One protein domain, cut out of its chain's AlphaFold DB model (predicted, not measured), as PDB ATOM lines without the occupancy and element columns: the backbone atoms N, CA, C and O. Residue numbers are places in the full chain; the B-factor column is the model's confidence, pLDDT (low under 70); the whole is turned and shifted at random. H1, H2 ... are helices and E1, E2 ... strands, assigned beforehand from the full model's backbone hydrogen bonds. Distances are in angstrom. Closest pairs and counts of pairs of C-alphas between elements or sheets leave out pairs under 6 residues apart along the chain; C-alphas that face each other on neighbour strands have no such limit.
ATOM      1  N   PHE A  35     182.110 152.611 255.269       96.50
ATOM      2  CA  PHE A  35     182.928 153.523 254.467       96.50
ATOM      3  C   PHE A  35     183.372 154.731 255.297       96.50
ATOM      4  O   PHE A  35     182.646 155.197 256.173       96.50
ATOM      5  N   LEU A  36     184.552 155.273 254.998       95.75
ATOM      6  CA  LEU A  36     184.994 156.552 255.552       95.75
ATOM      7  C   LEU A  36     184.307 157.706 254.824       95.75
ATOM      8  O   LEU A  36     183.648 158.526 255.452       95.75
ATOM      9  N   GLU A  37     184.436 157.726 253.502       95.56
ATOM     10  CA  GLU A  37     183.990 158.817 252.639       95.56
ATOM     11  C   GLU A  37     183.659 158.292 251.240       95.56
ATOM     12  O   GLU A  37     184.128 157.222 250.830       95.56
ATOM     13  N   VAL A  38     182.839 159.051 250.513       96.94
ATOM     14  CA  VAL A  38     182.425 158.731 249.147       96.94
ATOM     15  C   VAL A  38     182.429 160.005 248.308       96.94
ATOM     16  O   VAL A  38     181.880 161.022 248.729       96.94
ATOM     17  N   HIS A  39     183.019 159.928 247.116       96.19
ATOM     18  CA  HIS A  39     183.163 161.045 246.182       96.19
ATOM     19  C   HIS A  39     182.573 160.681 244.822       96.19
ATOM     20  O   HIS A  39     182.779 159.571 244.324       96.19
ATOM     21  N   GLY A  40     181.862 161.617 244.199       96.62
ATOM     22  CA  GLY A  40     181.473 161.511 242.796       96.62
ATOM     23  C   GLY A  40     182.570 162.066 241.898       96.62
ATOM     24  O   GLY A  40     183.167 163.089 242.212       96.62
ATOM     25  N   LEU A  41     182.834 161.411 240.773       95.12
ATOM     26  CA  LEU A  41     183.791 161.880 239.778       95.12
ATOM     27  C   LEU A  41     183.064 162.155 238.472       95.12
ATOM     28  O   LEU A  41     182.346 161.295 237.952       95.12
ATOM     29  N   VAL A  42     183.282 163.349 237.938       93.44
ATOM     30  CA  VAL A  42     182.643 163.831 236.716       93.44
ATOM     31  C   VAL A  42     183.718 164.340 235.774       93.44
ATOM     32  O   VAL A  42     184.611 165.079 236.181       93.44
ATOM     33  N   ASN A  43     183.630 163.972 234.501       90.56
ATOM     34  CA  ASN A  43     184.432 164.597 233.469       90.56
ATOM     35  C   ASN A  43     183.909 166.020 233.271       90.56
ATOM     36  O   ASN A  43     182.776 166.216 232.827       90.56
ATOM     37  N   ILE A  44     184.738 167.008 233.594       87.50
ATOM     38  CA  ILE A  44     184.361 168.418 233.539       87.50
ATOM     39  C   ILE A  44     183.920 168.837 232.127       87.50
ATOM     40  O   ILE A  44     182.974 169.607 231.988       87.50
ATOM     41  N   ARG A  45     184.504 168.248 231.072       81.31
ATOM     42  CA  ARG A  45     184.200 168.564 229.663       81.31
ATOM     43  C   ARG A  45     182.838 168.049 229.201       81.31
ATOM     44  O   ARG A  45     182.299 168.547 228.219       81.31
ATOM     45  N   SER A  46     182.295 167.037 229.875       84.19
ATOM     46  CA  SER A  46     181.005 166.423 229.541       84.19
ATOM     47  C   SER A  46     180.029 166.470 230.714       84.19
ATOM     48  O   SER A  46     179.163 165.601 230.835       84.19
ATOM     49  N   CYS A  47     180.206 167.429 231.626       86.06
ATOM     50  CA  CYS A  47     179.355 167.544 232.798       86.06
ATOM     51  C   CYS A  47     177.936 167.989 232.407       86.06
ATOM     52  O   CYS A  47     177.721 168.691 231.417       86.06
ATOM     53  N   SER A  48     176.944 167.557 233.187       91.00
ATOM     54  CA  SER A  48     175.555 167.958 232.962       91.00
ATOM     55  C   SER A  48     175.390 169.467 233.147       91.00
ATOM     56  O   SER A  48     175.869 170.023 234.135       91.00
ATOM     57  N   ALA A  49     174.617 170.109 232.265       90.62
ATOM     58  CA  ALA A  49     174.250 171.521 232.396       90.62
ATOM     59  C   ALA A  49     173.501 171.827 233.708       90.62
ATOM     60  O   ALA A  49     173.514 172.957 234.185       90.62
ATOM     61  N   LEU A  50     172.897 170.814 234.343       93.12
ATOM     62  CA  LEU A  50     172.298 170.964 235.673       93.12
ATOM     63  C   LEU A  50     173.329 171.371 236.735       93.12
ATOM     64  O   LEU A  50     172.967 172.016 237.710       93.12
ATOM     65  N   LEU A  51     174.607 171.032 236.549       93.31
ATOM     66  CA  LEU A  51     175.683 171.416 237.460       93.31
ATOM     67  C   LEU A  51     176.280 172.793 237.140       93.31
ATOM     68  O   LEU A  51     177.165 173.229 237.865       93.31
ATOM     69  N   SER A  52     175.847 173.494 236.087       91.94
ATOM     70  CA  SER A  52     176.515 174.725 235.632       91.94
ATOM     71  C   SER A  52     176.577 175.831 236.689       91.94
ATOM     72  O   SER A  52     177.554 176.574 236.725       91.94
ATOM     73  N   ASP A  53     175.574 175.915 237.562       92.94
ATOM     74  CA  ASP A  53     175.511 176.927 238.624       92.94
ATOM     75  C   ASP A  53     176.047 176.410 239.970       92.94
ATOM     76  O   ASP A  53     176.006 177.118 240.976       92.94
ATOM     77  N   LEU A  54     176.581 175.183 240.000       93.81
ATOM     78  CA  LEU A  54     177.263 174.641 241.167       93.81
ATOM     79  C   LEU A  54     178.475 175.511 241.501       93.81
ATOM     80  O   LEU A  54     179.310 175.770 240.634       93.81
ATOM     81  N   LEU A  55     178.594 175.920 242.763       93.38
ATOM     82  CA  LEU A  55     179.810 176.552 243.253       93.38
ATOM     83  C   LEU A  55     180.916 175.509 243.369       93.38
ATOM     84  O   LEU A  55     180.764 174.477 244.025       93.38
ATOM     85  N   VAL A  56     182.039 175.801 242.729       93.25
ATOM     86  CA  VAL A  56     183.215 174.945 242.697       93.25
ATOM     87  C   VAL A  56     184.447 175.757 243.060       93.25
ATOM     88  O   VAL A  56     184.521 176.961 242.806       93.25
ATOM     89  N   MET A  57     185.429 175.083 243.645       92.25
ATOM     90  CA  MET A  57     186.756 175.636 243.862       92.25
ATOM     91  C   MET A  57     187.716 175.029 242.832       92.25
ATOM     92  O   MET A  57     187.943 173.815 242.866       92.25
ATOM     93  N   PRO A  58     188.277 175.835 241.914       89.12
ATOM     94  CA  PRO A  58     189.325 175.379 241.012       89.12
ATOM     95  C   PRO A  58     190.547 174.889 241.794       89.12
ATOM     96  O   PRO A  58     190.911 175.444 242.833       89.12
ATOM     97  N   THR A  59     191.221 173.864 241.284       84.56
ATOM     98  CA  THR A  59     192.376 173.251 241.963       84.56
ATOM     99  C   THR A  59     193.544 174.223 242.098       84.56
ATOM    100  O   THR A  59     194.232 174.210 243.114       84.56
ATOM    101  N   GLU A  60     193.732 175.121 241.132       80.50
ATOM    102  CA  GLU A  60     194.712 176.210 241.228       80.50
ATOM    103  C   GLU A  60     194.454 177.090 242.452       80.50
ATOM    104  O   GLU A  60     195.370 177.391 243.211       80.50
ATOM    105  N   SER A  61     193.191 177.424 242.714       82.75
ATOM    106  CA  SER A  61     192.793 178.205 243.882       82.75
ATOM    107  C   SER A  61     193.048 177.456 245.193       82.75
ATOM    108  O   SER A  61     193.425 178.078 246.190       82.75
ATOM    109  N   ILE A  62     192.919 176.123 245.191       78.50
ATOM    110  CA  ILE A  62     193.293 175.257 246.324       78.50
ATOM    111  C   ILE A  62     194.812 175.301 246.550       78.50
ATOM    112  O   ILE A  62     195.259 175.497 247.683       78.50
ATOM    113  N   ILE A  63     195.605 175.151 245.483       79.94
ATOM    114  CA  ILE A  63     197.077 175.159 245.524       79.94
ATOM    115  C   ILE A  63     197.596 176.517 246.014       79.94
ATOM    116  O   ILE A  63     198.425 176.571 246.926       79.94
ATOM    117  N   ASP A  64     197.031 177.606 245.494       82.19
ATOM    118  CA  ASP A  64     197.342 178.988 245.873       82.19
ATOM    119  C   ASP A  64     196.777 179.381 247.249       82.19
ATOM    120  O   ASP A  64     196.976 180.506 247.715       82.19
ATOM    121  N   ARG A  65     196.056 178.472 247.921       78.00
ATOM    122  CA  ARG A  65     195.421 178.684 249.232       78.00
ATOM    123  C   ARG A  65     194.449 179.870 249.254       78.00
ATOM    124  O   ARG A  65     194.271 180.518 250.291       78.00
ATOM    125  N   LYS A  66     193.773 180.141 248.135       80.75
ATOM    126  CA  LYS A  66     192.731 181.170 248.017       80.75
ATOM    127  C   LYS A  66     191.433 180.652 248.638       80.75
ATOM    128  O   LYS A  66     190.569 180.107 247.964       80.75
ATOM    129  N   LYS A  67     191.296 180.842 249.954       65.00
ATOM    130  CA  LYS A  67     190.235 180.239 250.786       65.00
ATOM    131  C   LYS A  67     188.786 180.547 250.368       65.00
ATOM    132  O   LYS A  67     187.897 179.831 250.809       65.00
ATOM    133  N   ASN A  68     188.554 181.559 249.531       75.56
ATOM    134  CA  ASN A  68     187.215 182.034 249.160       75.56
ATOM    135  C   ASN A  68     187.010 182.174 247.643       75.56
ATOM    136  O   ASN A  68     186.104 182.883 247.216       75.56
ATOM    137  N   ASP A  69     187.846 181.542 246.822       83.75
ATOM    138  CA  ASP A  69     187.727 181.627 245.362       83.75
ATOM    139  C   ASP A  69     186.765 180.556 244.826       83.75
ATOM    140  O   ASP A  69     187.142 179.659 244.073       83.75
ATOM    141  N   TYR A  70     185.519 180.625 245.296       89.19
ATOM    142  CA  TYR A  70     184.425 179.824 244.763       89.19
ATOM    143  C   TYR A  70     183.819 180.545 243.565       89.19
ATOM    144  O   TYR A  70     183.409 181.702 243.665       89.19
ATOM    145  N   ILE A  71     183.735 179.842 242.443       91.38
ATOM    146  CA  ILE A  71     183.109 180.325 241.213       91.38
ATOM    147  C   ILE A  71     182.061 179.319 240.751       91.38
ATOM    148  O   ILE A  71     182.064 178.169 241.186       91.38
ATOM    149  N   THR A  72     181.154 179.732 239.869       93.56
ATOM    150  CA  THR A  72     180.230 178.773 239.255       93.56
ATOM    151  C   THR A  72     180.999 177.800 238.363       93.56
ATOM    152  O   THR A  72     182.029 178.155 237.779       93.56
ATOM    153  N   LEU A  73     180.499 176.573 238.205       92.06
ATOM    154  CA  LEU A  73     181.081 175.612 237.272       92.06
ATOM    155  C   LEU A  73     181.109 176.172 235.845       92.06
ATOM    156  O   LEU A  73     182.076 175.962 235.123       92.06
ATOM    157  N   ARG A  74     180.097 176.947 235.452       92.12
ATOM    158  CA  ARG A  74     180.068 177.663 234.173       92.12
ATOM    159  C   ARG A  74     181.253 178.614 234.010       92.12
ATOM    160  O   ARG A  74     181.909 178.594 232.974       92.12
ATOM    161  N   ASP A  75     181.538 179.437 235.017       90.56
ATOM    162  CA  ASP A  75     182.684 180.348 234.979       90.56
ATOM    163  C   ASP A  75     184.014 179.589 235.003       90.56
ATOM    164  O   ASP A  75     184.969 180.009 234.349       90.56
ATOM    165  N   CYS A  76     184.065 178.462 235.717       88.69
ATOM    166  CA  CYS A  76     185.210 177.555 235.730       88.69
ATOM    167  C   CYS A  76     185.482 176.978 234.333       88.69
ATOM    168  O   CYS A  76     186.609 177.049 233.854       88.69
ATOM    169  N   LEU A  77     184.441 176.496 233.648       86.88
ATOM    170  CA  LEU A  77     184.519 175.996 232.274       86.88
ATOM    171  C   LEU A  77     184.961 177.084 231.293       86.88
ATOM    172  O   LEU A  77     185.848 176.843 230.484       86.88
ATOM    173  N   ARG A  78     184.420 178.304 231.408       87.25
ATOM    174  CA  ARG A  78     184.858 179.428 230.567       87.25
ATOM    175  C   ARG A  78     186.349 179.726 230.758       87.25
ATOM    176  O   ARG A  78     187.062 179.877 229.774       87.25
ATOM    177  N   ARG A  79     186.827 179.788 232.008       83.06
ATOM    178  CA  ARG A  79     188.261 179.983 232.299       83.06
ATOM    179  C   ARG A  79     189.104 178.846 231.728       83.06
ATOM    180  O   ARG A  79     190.168 179.103 231.175       83.06
ATOM    181  N   PHE A  80     188.626 177.609 231.845       77.88
ATOM    182  CA  PHE A  80     189.291 176.445 231.275       77.88
ATOM    183  C   PHE A  80     189.443 176.562 229.751       77.88
ATOM    184  O   PHE A  80     190.552 176.401 229.248       77.88
ATOM    185  N   ASP A  81     188.375 176.917 229.034       79.44
ATOM    186  CA  ASP A  81     188.394 177.078 227.573       79.44
ATOM    187  C   ASP A  81     189.299 178.238 227.113       79.44
ATOM    188  O   ASP A  81     189.957 178.143 226.076       79.44
ATOM    189  N   GLU A  82     189.355 179.333 227.879       78.94
ATOM    190  CA  GLU A  82     190.222 180.488 227.603       78.94
ATOM    191  C   GLU A  82     191.713 180.163 227.791       78.94
ATOM    192  O   GLU A  82     192.553 180.630 227.017       78.94
ATOM    193  N   VAL A  83     192.047 179.378 228.820       71.69
ATOM    194  CA  VAL A  83     193.434 179.088 229.224       71.69
ATOM    195  C   VAL A  83     194.006 177.867 228.500       71.69
ATOM    196  O   VAL A  83     195.188 177.867 228.155       71.69
ATOM    197  N   ASP A  84     193.191 176.847 228.226       67.69
ATOM    198  CA  ASP A  84     193.615 175.618 227.550       67.69
ATOM    199  C   ASP A  84     192.694 175.240 226.368       67.69
ATOM    200  O   ASP A  84     192.061 174.178 226.361       67.69
ATOM    201  N   PRO A  85     192.661 176.055 225.293       64.75
ATOM    202  CA  PRO A  85     191.792 175.822 224.134       64.75
ATOM    203  C   PRO A  85     192.161 174.562 223.329       64.75
ATOM    204  O   PRO A  85     191.441 174.178 222.407       64.75
ATOM    205  N   LYS A  86     193.309 173.930 223.623       62.88
ATOM    206  CA  LYS A  86     193.837 172.751 222.916       62.88
ATOM    207  C   LYS A  86     193.926 171.504 223.805       62.88
ATOM    208  O   LYS A  86     194.448 170.485 223.351       62.88
ATOM    209  N   GLY A  87     193.438 171.561 225.046       58.66
ATOM    210  CA  GLY A  87     193.456 170.446 225.998       58.66
ATOM    211  C   GLY A  87     194.858 169.929 226.337       58.66
ATOM    212  O   GLY A  87     195.015 168.739 226.615       58.66
ATOM    213  N   SER A  88     195.873 170.785 226.227       49.41
ATOM    214  CA  SER A  88     197.282 170.458 226.381       49.41
ATOM    215  C   SER A  88     197.801 170.981 227.724       49.41
ATOM    216  O   SER A  88     198.293 172.099 227.826       49.41
ATOM    217  N   TYR A  89     197.812 170.091 228.720       48.94
ATOM    218  CA  TYR A  89     198.735 170.125 229.865       48.94
ATOM    219  C   TYR A  89     198.468 171.074 231.052       48.94
ATOM    220  O   TYR A  89     199.407 171.356 231.797       48.94
ATOM    221  N   TYR A  90     197.222 171.450 231.357       52.94
ATOM    222  CA  TYR A  90     196.889 171.931 232.712       52.94
ATOM    223  C   TYR A  90     195.854 171.041 233.410       52.94
ATOM    224  O   TYR A  90     194.800 170.719 232.863       52.94
ATOM    225  N   SER A  91     196.153 170.630 234.648       61.41
ATOM    226  CA  SER A  91     195.242 169.873 235.517       61.41
ATOM    227  C   SER A  91     194.173 170.801 236.097       61.41
ATOM    228  O   SER A  91     194.106 171.011 237.311       61.41
ATOM    229  N   TYR A  92     193.378 171.418 235.224       73.00
ATOM    230  CA  TYR A  92     192.294 172.310 235.616       73.00
ATOM    231  C   TYR A  92     191.103 171.486 236.108       73.00
ATOM    232  O   TYR A  92     190.098 171.295 235.431       73.00
ATOM    233  N   ASN A  93     191.263 170.934 237.299       85.44
ATOM    234  CA  ASN A  93     190.213 170.228 238.006       85.44
ATOM    235  C   ASN A  93     189.497 171.198 238.942       85.44
ATOM    236  O   ASN A  93     190.058 172.226 239.336       85.44
ATOM    237  N   ALA A  94     188.298 170.847 239.377       90.88
ATOM    238  CA  ALA A  94     187.595 171.600 240.403       90.88
ATOM    239  C   ALA A  94     186.926 170.659 241.400       90.88
ATOM    240  O   ALA A  94     186.586 169.525 241.070       90.88
ATOM    241  N   ILE A  95     186.727 171.138 242.622       92.94
ATOM    242  CA  ILE A  95     185.967 170.422 243.644       92.94
ATOM    243  C   ILE A  95     184.665 171.176 243.875       92.94
ATOM    244  O   ILE A  95     184.679 172.380 244.129       92.94
ATOM    245  N   GLY A  96     183.548 170.466 243.774       93.44
ATOM    246  CA  GLY A  96     182.220 170.963 244.109       93.44
ATOM    247  C   GLY A  96     181.640 170.217 245.305       93.44
ATOM    248  O   GLY A  96     182.010 169.074 245.580       93.44
ATOM    249  N   SER A  97     180.704 170.854 246.001       93.50
ATOM    250  CA  SER A  97     179.943 170.226 247.077       93.50
ATOM    251  C   SER A  97     178.448 170.408 246.857       93.50
ATOM    252  O   SER A  97     177.976 171.473 246.466       93.50
ATOM    253  N   LEU A  98     177.692 169.346 247.110       94.06
ATOM    254  CA  LEU A  98     176.239 169.357 247.088       94.06
ATOM    255  C   LEU A  98     175.709 169.098 248.483       94.06
ATOM    256  O   LEU A  98     176.274 168.309 249.239       94.06
ATOM    257  N   ASP A  99     174.579 169.716 248.794       91.56
ATOM    258  CA  ASP A  99     173.824 169.363 249.984       91.56
ATOM    259  C   ASP A  99     173.427 167.869 249.933       91.56
ATOM    260  O   ASP A  99     172.883 167.369 248.935       91.56
ATOM    261  N   ALA A 100     173.735 167.147 251.014       90.94
ATOM    262  CA  ALA A 100     173.473 165.720 251.154       90.94
ATOM    263  C   ALA A 100     171.979 165.353 251.184       90.94
ATOM    264  O   ALA A 100     171.651 164.180 250.963       90.94
ATOM    265  N   ASP A 101     171.083 166.327 251.332       89.56
ATOM    266  CA  ASP A 101     169.632 166.141 251.281       89.56
ATOM    267  C   ASP A 101     168.988 166.693 249.995       89.56
ATOM    268  O   ASP A 101     167.833 166.383 249.698       89.56
ATOM    269  N   SER A 102     169.721 167.458 249.178       89.88
ATOM    270  CA  SER A 102     169.176 168.055 247.951       89.88
ATOM    271  C   SER A 102     169.054 167.048 246.809       89.88
ATOM    272  O   SER A 102     170.054 166.677 246.194       89.88
ATOM    273  N   SER A 103     167.827 166.651 246.466       92.25
ATOM    274  CA  SER A 103     167.530 165.688 245.393       92.25
ATOM    275  C   SER A 103     167.535 166.279 243.979       92.25
ATOM    276  O   SER A 103     167.364 165.551 243.003       92.25
ATOM    277  N   GLN A 104     167.725 167.595 243.825       93.69
ATOM    278  CA  GLN A 104     167.593 168.268 242.523       93.69
ATOM    279  C   GLN A 104     168.604 167.783 241.471       93.69
ATOM    280  O   GLN A 104     168.381 167.941 240.274       93.69
ATOM    281  N   TYR A 105     169.705 167.176 241.918       94.19
ATOM    282  CA  TYR A 105     170.766 166.669 241.052       94.19
ATOM    283  C   TYR A 105     170.774 165.147 240.920       94.19
ATOM    284  O   TYR A 105     171.655 164.616 240.255       94.19
ATOM    285  N   ASP A 106     169.815 164.435 241.513       95.31
ATOM    286  CA  ASP A 106     169.842 162.972 241.634       95.31
ATOM    287  C   ASP A 106     170.001 162.245 240.290       95.31
ATOM    288  O   ASP A 106     170.690 161.232 240.230       95.31
ATOM    289  N   ALA A 107     169.433 162.787 239.207       95.12
ATOM    290  CA  ALA A 107     169.515 162.213 237.862       95.12
ATOM    291  C   ALA A 107     170.835 162.505 237.118       95.12
ATOM    292  O   ALA A 107     171.043 162.001 236.014       95.12
ATOM    293  N   VAL A 108     171.719 163.341 237.669       95.94
ATOM    294  CA  VAL A 108     172.996 163.664 237.026       95.94
ATOM    295  C   VAL A 108     173.886 162.427 237.035       95.94
ATOM    296  O   VAL A 108     174.192 161.874 238.092       95.94
ATOM    297  N   ALA A 109     174.303 162.011 235.841       96.06
ATOM    298  CA  ALA A 109     175.215 160.895 235.661       96.06
ATOM    299  C   ALA A 109     176.625 161.246 236.151       96.06
ATOM    300  O   ALA A 109     177.126 162.352 235.932       96.06
ATOM    301  N   LEU A 110     177.268 160.268 236.778       95.88
ATOM    302  CA  LEU A 110     178.660 160.314 237.196       95.88
ATOM    303  C   LEU A 110     179.486 159.410 236.287       95.88
ATOM    304  O   LEU A 110     179.001 158.403 235.771       95.88
ATOM    305  N   ASN A 111     180.758 159.746 236.109       95.38
ATOM    306  CA  ASN A 111     181.683 158.851 235.426       95.38
ATOM    307  C   ASN A 111     182.138 157.733 236.359       95.38
ATOM    308  O   ASN A 111     182.230 156.583 235.929       95.38
ATOM    309  N   TYR A 112     182.413 158.073 237.621       95.38
ATOM    310  CA  TYR A 112     182.780 157.114 238.656       95.38
ATOM    311  C   TYR A 112     182.255 157.543 240.025       95.38
ATOM    312  O   TYR A 112     182.066 158.731 240.290       95.38
ATOM    313  N   ILE A 113     182.104 156.570 240.919       96.75
ATOM    314  CA  ILE A 113     181.952 156.788 242.358       96.75
ATOM    315  C   ILE A 113     183.182 156.191 243.038       96.75
ATOM    316  O   ILE A 113     183.468 155.004 242.879       96.75
ATOM    317  N   GLN A 114     183.915 157.004 243.791       95.69
ATOM    318  CA  GLN A 114     185.020 156.548 244.627       95.69
ATOM    319  C   GLN A 114     184.516 156.330 246.050       95.69
ATOM    320  O   GLN A 114     183.991 157.246 246.673       95.69
ATOM    321  N   ILE A 115     184.737 155.133 246.581       96.56
ATOM    322  CA  ILE A 115     184.421 154.751 247.956       96.56
ATOM    323  C   ILE A 115     185.737 154.514 248.690       96.56
ATOM    324  O   ILE A 115     186.540 153.678 248.263       96.56
ATOM    325  N   ARG A 116     185.951 155.217 249.803       96.44
ATOM    326  CA  ARG A 116     187.107 154.996 250.674       96.44
ATOM    327  C   ARG A 116     186.718 154.129 251.861       96.44
ATOM    328  O   ARG A 116     185.812 154.462 252.624       96.44
ATOM    329  N   HIS A 117     187.445 153.038 252.044       95.19
ATOM    330  CA  HIS A 117     187.236 152.089 253.135       95.19
ATOM    331  C   HIS A 117     188.011 152.488 254.401       95.19
ATOM    332  O   HIS A 117     188.984 153.240 254.308       95.19
ATOM    333  N   PRO A 118     187.660 151.947 255.584       94.44
ATOM    334  CA  PRO A 118     188.361 152.200 256.849       94.44
ATOM    335  C   PRO A 118     189.863 151.891 256.841       94.44
ATOM    336  O   PRO A 118     190.627 152.509 257.575       94.44
ATOM    337  N   ASN A 119     190.310 150.968 255.986       94.00
ATOM    338  CA  ASN A 119     191.731 150.666 255.778       94.00
ATOM    339  C   ASN A 119     192.428 151.643 254.807       94.00
ATOM    340  O   ASN A 119     193.535 151.365 254.352       94.00
ATOM    341  N   TYR A 120     191.767 152.747 254.452       92.06
ATOM    342  CA  TYR A 120     192.201 153.764 253.494       92.06
ATOM    343  C   TYR A 120     192.369 153.287 252.045       92.06
ATOM    344  O   TYR A 120     192.860 154.051 251.212       92.06
ATOM    345  N   SER A 121     191.935 152.067 251.718       93.19
ATOM    346  CA  SER A 121     191.847 151.620 250.328       93.19
ATOM    347  C   SER A 121     190.673 152.287 249.610       93.19
ATOM    348  O   SER A 121     189.670 152.649 250.229       93.19
ATOM    349  N   ASN A 122     190.807 152.442 248.293       92.06
ATOM    350  CA  ASN A 122     189.766 152.999 247.437       92.06
ATOM    351  C   ASN A 122     189.180 151.903 246.548       92.06
ATOM    352  O   ASN A 122     189.917 151.139 245.921       92.06
ATOM    353  N   THR A 123     187.856 151.872 246.451       92.44
ATOM    354  CA  THR A 123     187.131 151.158 245.400       92.44
ATOM    355  C   THR A 123     186.494 152.179 244.476       92.44
ATOM    356  O   THR A 123     185.943 153.175 244.937       92.44
ATOM    357  N   TYR A 124     186.559 151.920 243.177       92.75
ATOM    358  CA  TYR A 124     185.920 152.752 242.170       92.75
ATOM    359  C   TYR A 124     184.787 151.951 241.540       92.75
ATOM    360  O   TYR A 124     184.990 150.812 241.120       92.75
ATOM    361  N   LEU A 125     183.601 152.542 241.476       93.44
ATOM    362  CA  LEU A 125     182.465 152.032 240.721       93.44
ATOM    363  C   LEU A 125     182.365 152.840 239.430       93.44
ATOM    364  O   LEU A 125     182.457 154.065 239.470       93.44
ATOM    365  N   GLN A 126     182.230 152.163 238.294       93.00
ATOM    366  CA  GLN A 126     182.079 152.825 237.000       93.00
ATOM    367  C   GLN A 126     180.620 153.234 236.787       93.00
ATOM    368  O   GLN A 126     179.721 152.407 236.922       93.00
ATOM    369  N   GLY A 127     180.400 154.491 236.405       92.69
ATOM    370  CA  GLY A 127     179.077 155.057 236.170       92.69
ATOM    371  C   GLY A 127     178.312 155.398 237.452       92.69
ATOM    372  O   GLY A 127     178.902 155.683 238.496       92.69
ATOM    373  N   GLY A 128     176.983 155.354 237.343       95.31
ATOM    374  CA  GLY A 128     176.045 155.716 238.403       95.31
ATOM    375  C   GLY A 128     175.541 157.152 238.285       95.31
ATOM    376  O   GLY A 128     175.803 157.865 237.315       95.31
ATOM    377  N   THR A 129     174.785 157.562 239.289       97.31
ATOM    378  CA  THR A 129     174.153 158.874 239.390       97.31
ATOM    379  C   THR A 129     174.455 159.517 240.739       97.31
ATOM    380  O   THR A 129     174.976 158.877 241.657       97.31
ATOM    381  N   ILE A 130     174.101 160.790 240.903       97.06
ATOM    382  CA  ILE A 130     174.182 161.447 242.213       97.06
ATOM    383  C   ILE A 130     173.245 160.782 243.235       97.06
ATOM    384  O   ILE A 130     173.584 160.739 244.417       97.06
ATOM    385  N   ALA A 131     172.127 160.185 242.805       97.44
ATOM    386  CA  ALA A 131     171.294 159.367 243.688       97.44
ATOM    387  C   ALA A 131     172.061 158.151 244.241       97.44
ATOM    388  O   ALA A 131     172.011 157.880 245.445       97.44
ATOM    389  N   ASP A 132     172.821 157.460 243.387       97.75
ATOM    390  CA  ASP A 132     173.663 156.329 243.795       97.75
ATOM    391  C   ASP A 132     174.780 156.791 244.737       97.75
ATOM    392  O   ASP A 132     174.993 156.202 245.798       97.75
ATOM    393  N   LEU A 133     175.446 157.904 244.408       97.75
ATOM    394  CA  LEU A 133     176.435 158.539 245.281       97.75
ATOM    395  C   LEU A 133     175.849 158.828 246.666       97.75
ATOM    396  O   LEU A 133     176.467 158.498 247.677       97.75
ATOM    397  N   ARG A 134     174.638 159.390 246.731       97.44
ATOM    398  CA  ARG A 134     173.934 159.678 247.987       97.44
ATOM    399  C   ARG A 134     173.621 158.406 248.770       97.44
ATOM    400  O   ARG A 134     173.745 158.392 249.995       97.44
ATOM    401  N   HIS A 135     173.225 157.337 248.082       96.62
ATOM    402  CA  HIS A 135     172.982 156.038 248.704       96.62
ATOM    403  C   HIS A 135     174.242 155.489 249.395       96.62
ATOM    404  O   HIS A 135     174.162 155.045 250.544       96.62
ATOM    405  N   TYR A 136     175.405 155.571 248.743       97.31
ATOM    406  CA  TYR A 136     176.684 155.186 249.348       97.31
ATOM    407  C   TYR A 136     177.133 156.160 250.441       97.31
ATOM    408  O   TYR A 136     177.609 155.731 251.491       97.31
ATOM    409  N   PHE A 137     176.933 157.464 250.246       97.19
ATOM    410  CA  PHE A 137     177.286 158.486 251.229       97.19
ATOM    411  C   PHE A 137     176.574 158.266 252.566       97.19
ATOM    412  O   PHE A 137     177.219 158.333 253.607       97.19
ATOM    413  N   LYS A 138     175.281 157.909 252.555       95.81
ATOM    414  CA  LYS A 138     174.504 157.579 253.768       95.81
ATOM    415  C   LYS A 138     175.071 156.396 254.568       95.81
ATOM    416  O   LYS A 138     174.689 156.208 255.719       95.81
ATOM    417  N   GLN A 139     175.965 155.613 253.969       95.62
ATOM    418  CA  GLN A 139     176.680 154.496 254.592       95.62
ATOM    419  C   GLN A 139     178.126 154.866 254.969       95.62
ATOM    420  O   GLN A 139     178.911 153.998 255.345       95.62
ATOM    421  N   SER A 140     178.507 156.138 254.850       96.75
ATOM    422  CA  SER A 140     179.851 156.629 255.146       96.75
ATOM    423  C   SER A 140     179.918 157.380 256.474       96.75
ATOM    424  O   SER A 140     178.928 157.951 256.937       96.75
ATOM    425  N   ALA A 141     181.101 157.415 257.083       95.75
ATOM    426  CA  ALA A 141     181.355 158.212 258.279       95.75
ATOM    427  C   ALA A 141     181.090 159.711 258.033       95.75
ATOM    428  O   ALA A 141     180.551 160.380 258.918       95.75
ATOM    429  N   SER A 142     181.373 160.216 256.828       93.62
ATOM    430  CA  SER A 142     181.118 161.612 256.439       93.62
ATOM    431  C   SER A 142     179.641 162.025 256.503       93.62
ATOM    432  O   SER A 142     179.343 163.198 256.707       93.62
ATOM    433  N   ALA A 143     178.689 161.087 256.424       93.75
ATOM    434  CA  ALA A 143     177.269 161.408 256.618       93.75
ATOM    435  C   ALA A 143     176.923 161.855 258.048       93.75
ATOM    436  O   ALA A 143     175.845 162.399 258.278       93.75
ATOM    437  N   PHE A 144     177.823 161.633 259.010       92.00
ATOM    438  CA  PHE A 144     177.667 162.048 260.406       92.00
ATOM    439  C   PHE A 144     178.503 163.281 260.764       92.00
ATOM    440  O   PHE A 144     178.624 163.612 261.950       92.00
ATOM    441  N   ASP A 145     179.103 163.946 259.774       89.75
ATOM    442  CA  ASP A 145     179.765 165.229 259.983       89.75
ATOM    443  C   ASP A 145     178.763 166.314 260.399       89.75
ATOM    444  O   ASP A 145     177.551 166.177 260.248       89.75
ATOM    445  N   GLU A 146     179.269 167.396 260.991       86.06
ATOM    446  CA  GLU A 146     178.428 168.522 261.415       86.06
ATOM    447  C   GLU A 146     177.705 169.178 260.233       86.06
ATOM    448  O   GLU A 146     176.562 169.614 260.370       86.06
ATOM    449  N   HIS A 147     178.353 169.171 259.069       87.81
ATOM    450  CA  HIS A 147     177.811 169.657 257.812       87.81
ATOM    451  C   HIS A 147     178.073 168.610 256.718       87.81
ATOM    452  O   HIS A 147     179.153 168.609 256.125       87.81
ATOM    453  N   PRO A 148     177.142 167.667 256.504       91.06
ATOM    454  CA  PRO A 148     177.316 166.612 255.516       91.06
ATOM    455  C   PRO A 148     177.111 167.160 254.100       91.06
ATOM    456  O   PRO A 148     176.065 167.724 253.783       91.06
ATOM    457  N   PHE A 149     178.092 166.939 253.226       94.31
ATOM    458  CA  PHE A 149     178.013 167.306 251.814       94.31
ATOM    459  C   PHE A 149     178.447 166.135 250.935       94.31
ATOM    460  O   PHE A 149     179.388 165.415 251.271       94.31
ATOM    461  N   LEU A 150     177.800 165.976 249.780       95.69
ATOM    462  CA  LEU A 150     178.319 165.118 248.720       95.69
ATOM    463  C   LEU A 150     179.424 165.874 247.995       95.69
ATOM    464  O   LEU A 150     179.196 166.972 247.487       95.69
ATOM    465  N   LEU A 151     180.608 165.282 247.929       95.56
ATOM    466  CA  LEU A 151     181.740 165.870 247.230       95.56
ATOM    467  C   LEU A 151     181.791 165.368 245.789       95.56
ATOM    468  O   LEU A 151     181.640 164.173 245.520       95.56
ATOM    469  N   LEU A 152     182.006 166.302 244.865       95.88
ATOM    470  CA  LEU A 152     182.218 166.039 243.450       95.88
ATOM    471  C   LEU A 152     183.624 166.491 243.052       95.88
ATOM    472  O   LEU A 152     183.969 167.661 243.218       95.88
ATOM    473  N   SER A 153     184.404 165.577 242.482       94.19
ATOM    474  CA  SER A 153     185.644 165.898 241.781       94.19
ATOM    475  C   SER A 153     185.352 166.051 240.293       94.19
ATOM    476  O   SER A 153     184.915 165.106 239.631       94.19
ATOM    477  N   LEU A 154     185.565 167.255 239.773       92.62
ATOM    478  CA  LEU A 154     185.420 167.580 238.361       92.62
ATOM    479  C   LEU A 154     186.799 167.506 237.715       92.62
ATOM    480  O   LEU A 154     187.684 168.304 238.016       92.62
ATOM    481  N   GLU A 155     186.974 166.519 236.849       89.06
ATOM    482  CA  GLU A 155     188.269 166.086 236.334       89.06
ATOM    483  C   GLU A 155     188.349 166.292 234.822       89.06
ATOM    484  O   GLU A 155     187.395 165.994 234.100       89.06
ATOM    485  N   THR A 156     189.493 166.750 234.317       83.94
ATOM    486  CA  THR A 156     189.736 166.870 232.866       83.94
ATOM    487  C   THR A 156     190.141 165.549 232.221       83.94
ATOM    488  O   THR A 156     189.789 165.304 231.064       83.94
ATOM    489  N   ASP A 157     190.844 164.691 232.963       81.88
ATOM    490  CA  ASP A 157     191.265 163.363 232.532       81.88
ATOM    491  C   ASP A 157     190.929 162.302 233.588       81.88
ATOM    492  O   ASP A 157     191.439 162.299 234.711       81.88
ATOM    493  N   LEU A 158     190.071 161.364 233.195       83.56
ATOM    494  CA  LEU A 158     189.651 160.244 234.027       83.56
ATOM    495  C   LEU A 158     190.397 158.936 233.717       83.56
ATOM    496  O   LEU A 158     190.146 157.926 234.377       83.56
ATOM    497  N   SER A 159     191.328 158.931 232.760       80.75
ATOM    498  CA  SER A 159     192.085 157.742 232.341       80.75
ATOM    499  C   SER A 159     192.850 157.090 233.498       80.75
ATOM    500  O   SER A 159     192.959 155.862 233.579       80.75
ATOM    501  N   ARG A 160     193.295 157.894 234.473       75.94
ATOM    502  CA  ARG A 160     193.934 157.417 235.712       75.94
ATOM    503  C   ARG A 160     193.040 156.485 236.535       75.94
ATOM    504  O   ARG A 160     193.551 155.611 237.231       75.94
ATOM    505  N   PHE A 161     191.718 156.635 236.436       77.75
ATOM    506  CA  PHE A 161     190.755 155.788 237.137       77.75
ATOM    507  C   PHE A 161     190.428 154.510 236.357       77.75
ATOM    508  O   PHE A 161     190.194 153.467 236.964       77.75
ATOM    509  N   GLU A 162     190.515 154.538 235.023       72.88
ATOM    510  CA  GLU A 162     190.321 153.354 234.171       72.88
ATOM    511  C   GLU A 162     191.318 152.227 234.481       72.88
ATOM    512  O   GLU A 162     191.001 151.044 234.329       72.88
ATOM    513  N   TRP A 163     192.523 152.575 234.944       67.50
ATOM    514  CA  TRP A 163     193.545 151.600 235.326       67.50
ATOM    515  C   TRP A 163     193.077 150.649 236.437       67.50
ATOM    516  O   TRP A 163     193.388 149.455 236.393       67.50
ATOM    517  N   TYR A 164     192.269 151.139 237.385       67.31
ATOM    518  CA  TYR A 164     191.708 150.315 238.461       67.31
ATOM    519  C   TYR A 164     190.737 149.249 237.938       67.31
ATOM    520  O   TYR A 164     190.672 148.153 238.493       67.31
ATOM    521  N   PHE A 165     190.047 149.514 236.826       64.19
ATOM    522  CA  PHE A 165     189.119 148.564 236.209       64.19
ATOM    523  C   PHE A 165     189.812 147.591 235.253       64.19
ATOM    524  O   PHE A 165     189.408 146.431 235.155       64.19
ATOM    525  N   LYS A 166     190.883 148.023 234.571       58.91
ATOM    526  CA  LYS A 166     191.664 147.147 233.682       58.91
ATOM    527  C   LYS A 166     192.316 145.994 234.444       58.91
ATOM    528  O   LYS A 166     192.274 144.870 233.959       58.91
ATOM    529  N   LYS A 167     192.835 146.236 235.655       53.59
ATOM    530  CA  LYS A 167     193.433 145.177 236.487       53.59
ATOM    531  C   LYS A 167     192.425 144.155 237.013       53.59
ATOM    532  O   LYS A 167     192.764 142.981 237.103       53.59
ATOM    533  N   ALA A 168     191.198 144.581 237.315       51.75
ATOM    534  CA  ALA A 168     190.153 143.704 237.844       51.75
ATOM    535  C   ALA A 168     189.594 142.709 236.808       51.75
ATOM    536  O   ALA A 168     189.013 141.705 237.194       51.75
ATOM    537  N   LYS A 169     189.774 142.963 235.502       47.19
ATOM    538  CA  LYS A 169     189.392 142.029 234.422       47.19
ATOM    539  C   LYS A 169     190.486 141.021 234.051       47.19
ATOM    540  O   LYS A 169     190.236 140.134 233.244       47.19
ATOM    541  N   THR A 170     191.695 141.183 234.585       46.19
ATOM    542  CA  THR A 170     192.863 140.327 234.303       46.19
ATOM    543  C   THR A 170     193.279 139.448 235.487       46.19
ATOM    544  O   THR A 170     194.313 138.789 235.403       46.19
TER     545      THR A 170
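This is residues 35 to 170 of the 171 residues of an uncharacterized protein of Spirosoma sp. HMF3257 (UniProt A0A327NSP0). A strongly twisted wall of six strands has H3 packed along one face over its inner strands E6 and E1, and H2 on the same face, along edge strand E2. Near the other edge H5 crosses E5 and E4, while the short helices H1 and H4 only graze the sheet. The printed part has 136 residues, with named elements in the order E1 E2 H1 H2 E3 E4 E5 H3 H4 E6 H5. The mixed sheet runs E2, E3, E6, E1, E4, E5, and the class is mixed, helices and strands. The whole is compact, with a radius of gyration of the C-alphas of 15.0 A and spans of 41 by 39 by 29 A.

E1, residues 37 to 43, is antiparallel to E4, residues 112 to 116, with N 41 and O 112 2.8 A apart. E2, residues 55 to 58, is antiparallel to E3, residues 94 to 99, with N 57 and O 95 at 2.8 A. H1, residues 59 to 63, only grazes the sheet. H2, residues 73 to 83, runs along E2 at 4 degrees on the local plane, its height over the sheet 10.5 A; their closest C-alphas are those of Val 56 and Leu 73, 5.9 A. E5, residues 122 to 126, forms a hairpin with E4, with N 115 and O 123 at 2.8 A. H3, residues 130 to 137, has a height over the sheet of 7.5 A, and the C-alphas of Val 38 and Phe 137 are its closest to E1, 5.6 A. H4, residues 141 to 144, only grazes the sheet. E6, residues 149 to 155, is antiparallel to E3, with N 98 and O 150 at 2.8 A, and parallel to E1, with N 153 and O 40 at 2.8 A. E5, H3, H4 and E6 make a split strand-helix-strand unit, two strands of one sheet that are not neighbours, with helices between them along the chain and E1 and E4 between them in the sheet, and its crossover is right-handed. H2 and H3 on the same face make two layers, helices over a sheet. H5, residues 159 to 168, lies over E5 and only just over E4, with 3 C-alphas on E4, and runs across E5 at 84 degrees on the local plane; Tyr 124 and Tyr 164 have their closest C-alphas, 7.3 A. In H1, H2 and H3 every O i to N i+4 pair is within hydrogen-bond range, in H5 2 of 6 beside 5 of 7 O i to N i+3 pairs, and H4 is too short for an O i to N i+4 pair.

E1 begins at C-alpha 37 (183.990, 158.817, 252.639) and is 20.0 A long; E6 is 18.6 A, E3 16.9 A. H2 is 15.1 A and H5 15.2 A, ending at C-alpha 168 (190.153, 143.704, 237.844).

The C-alphas of Asn 68 and Thr 170 are farthest apart, 44.6 A. The printed part has no cut, and the links E1 to E2 and E3 to E4 are long. Mean pLDDT of the printed part is 86.4; residue 67, residues 84 to 91 and residues 163 to 170 are under 70.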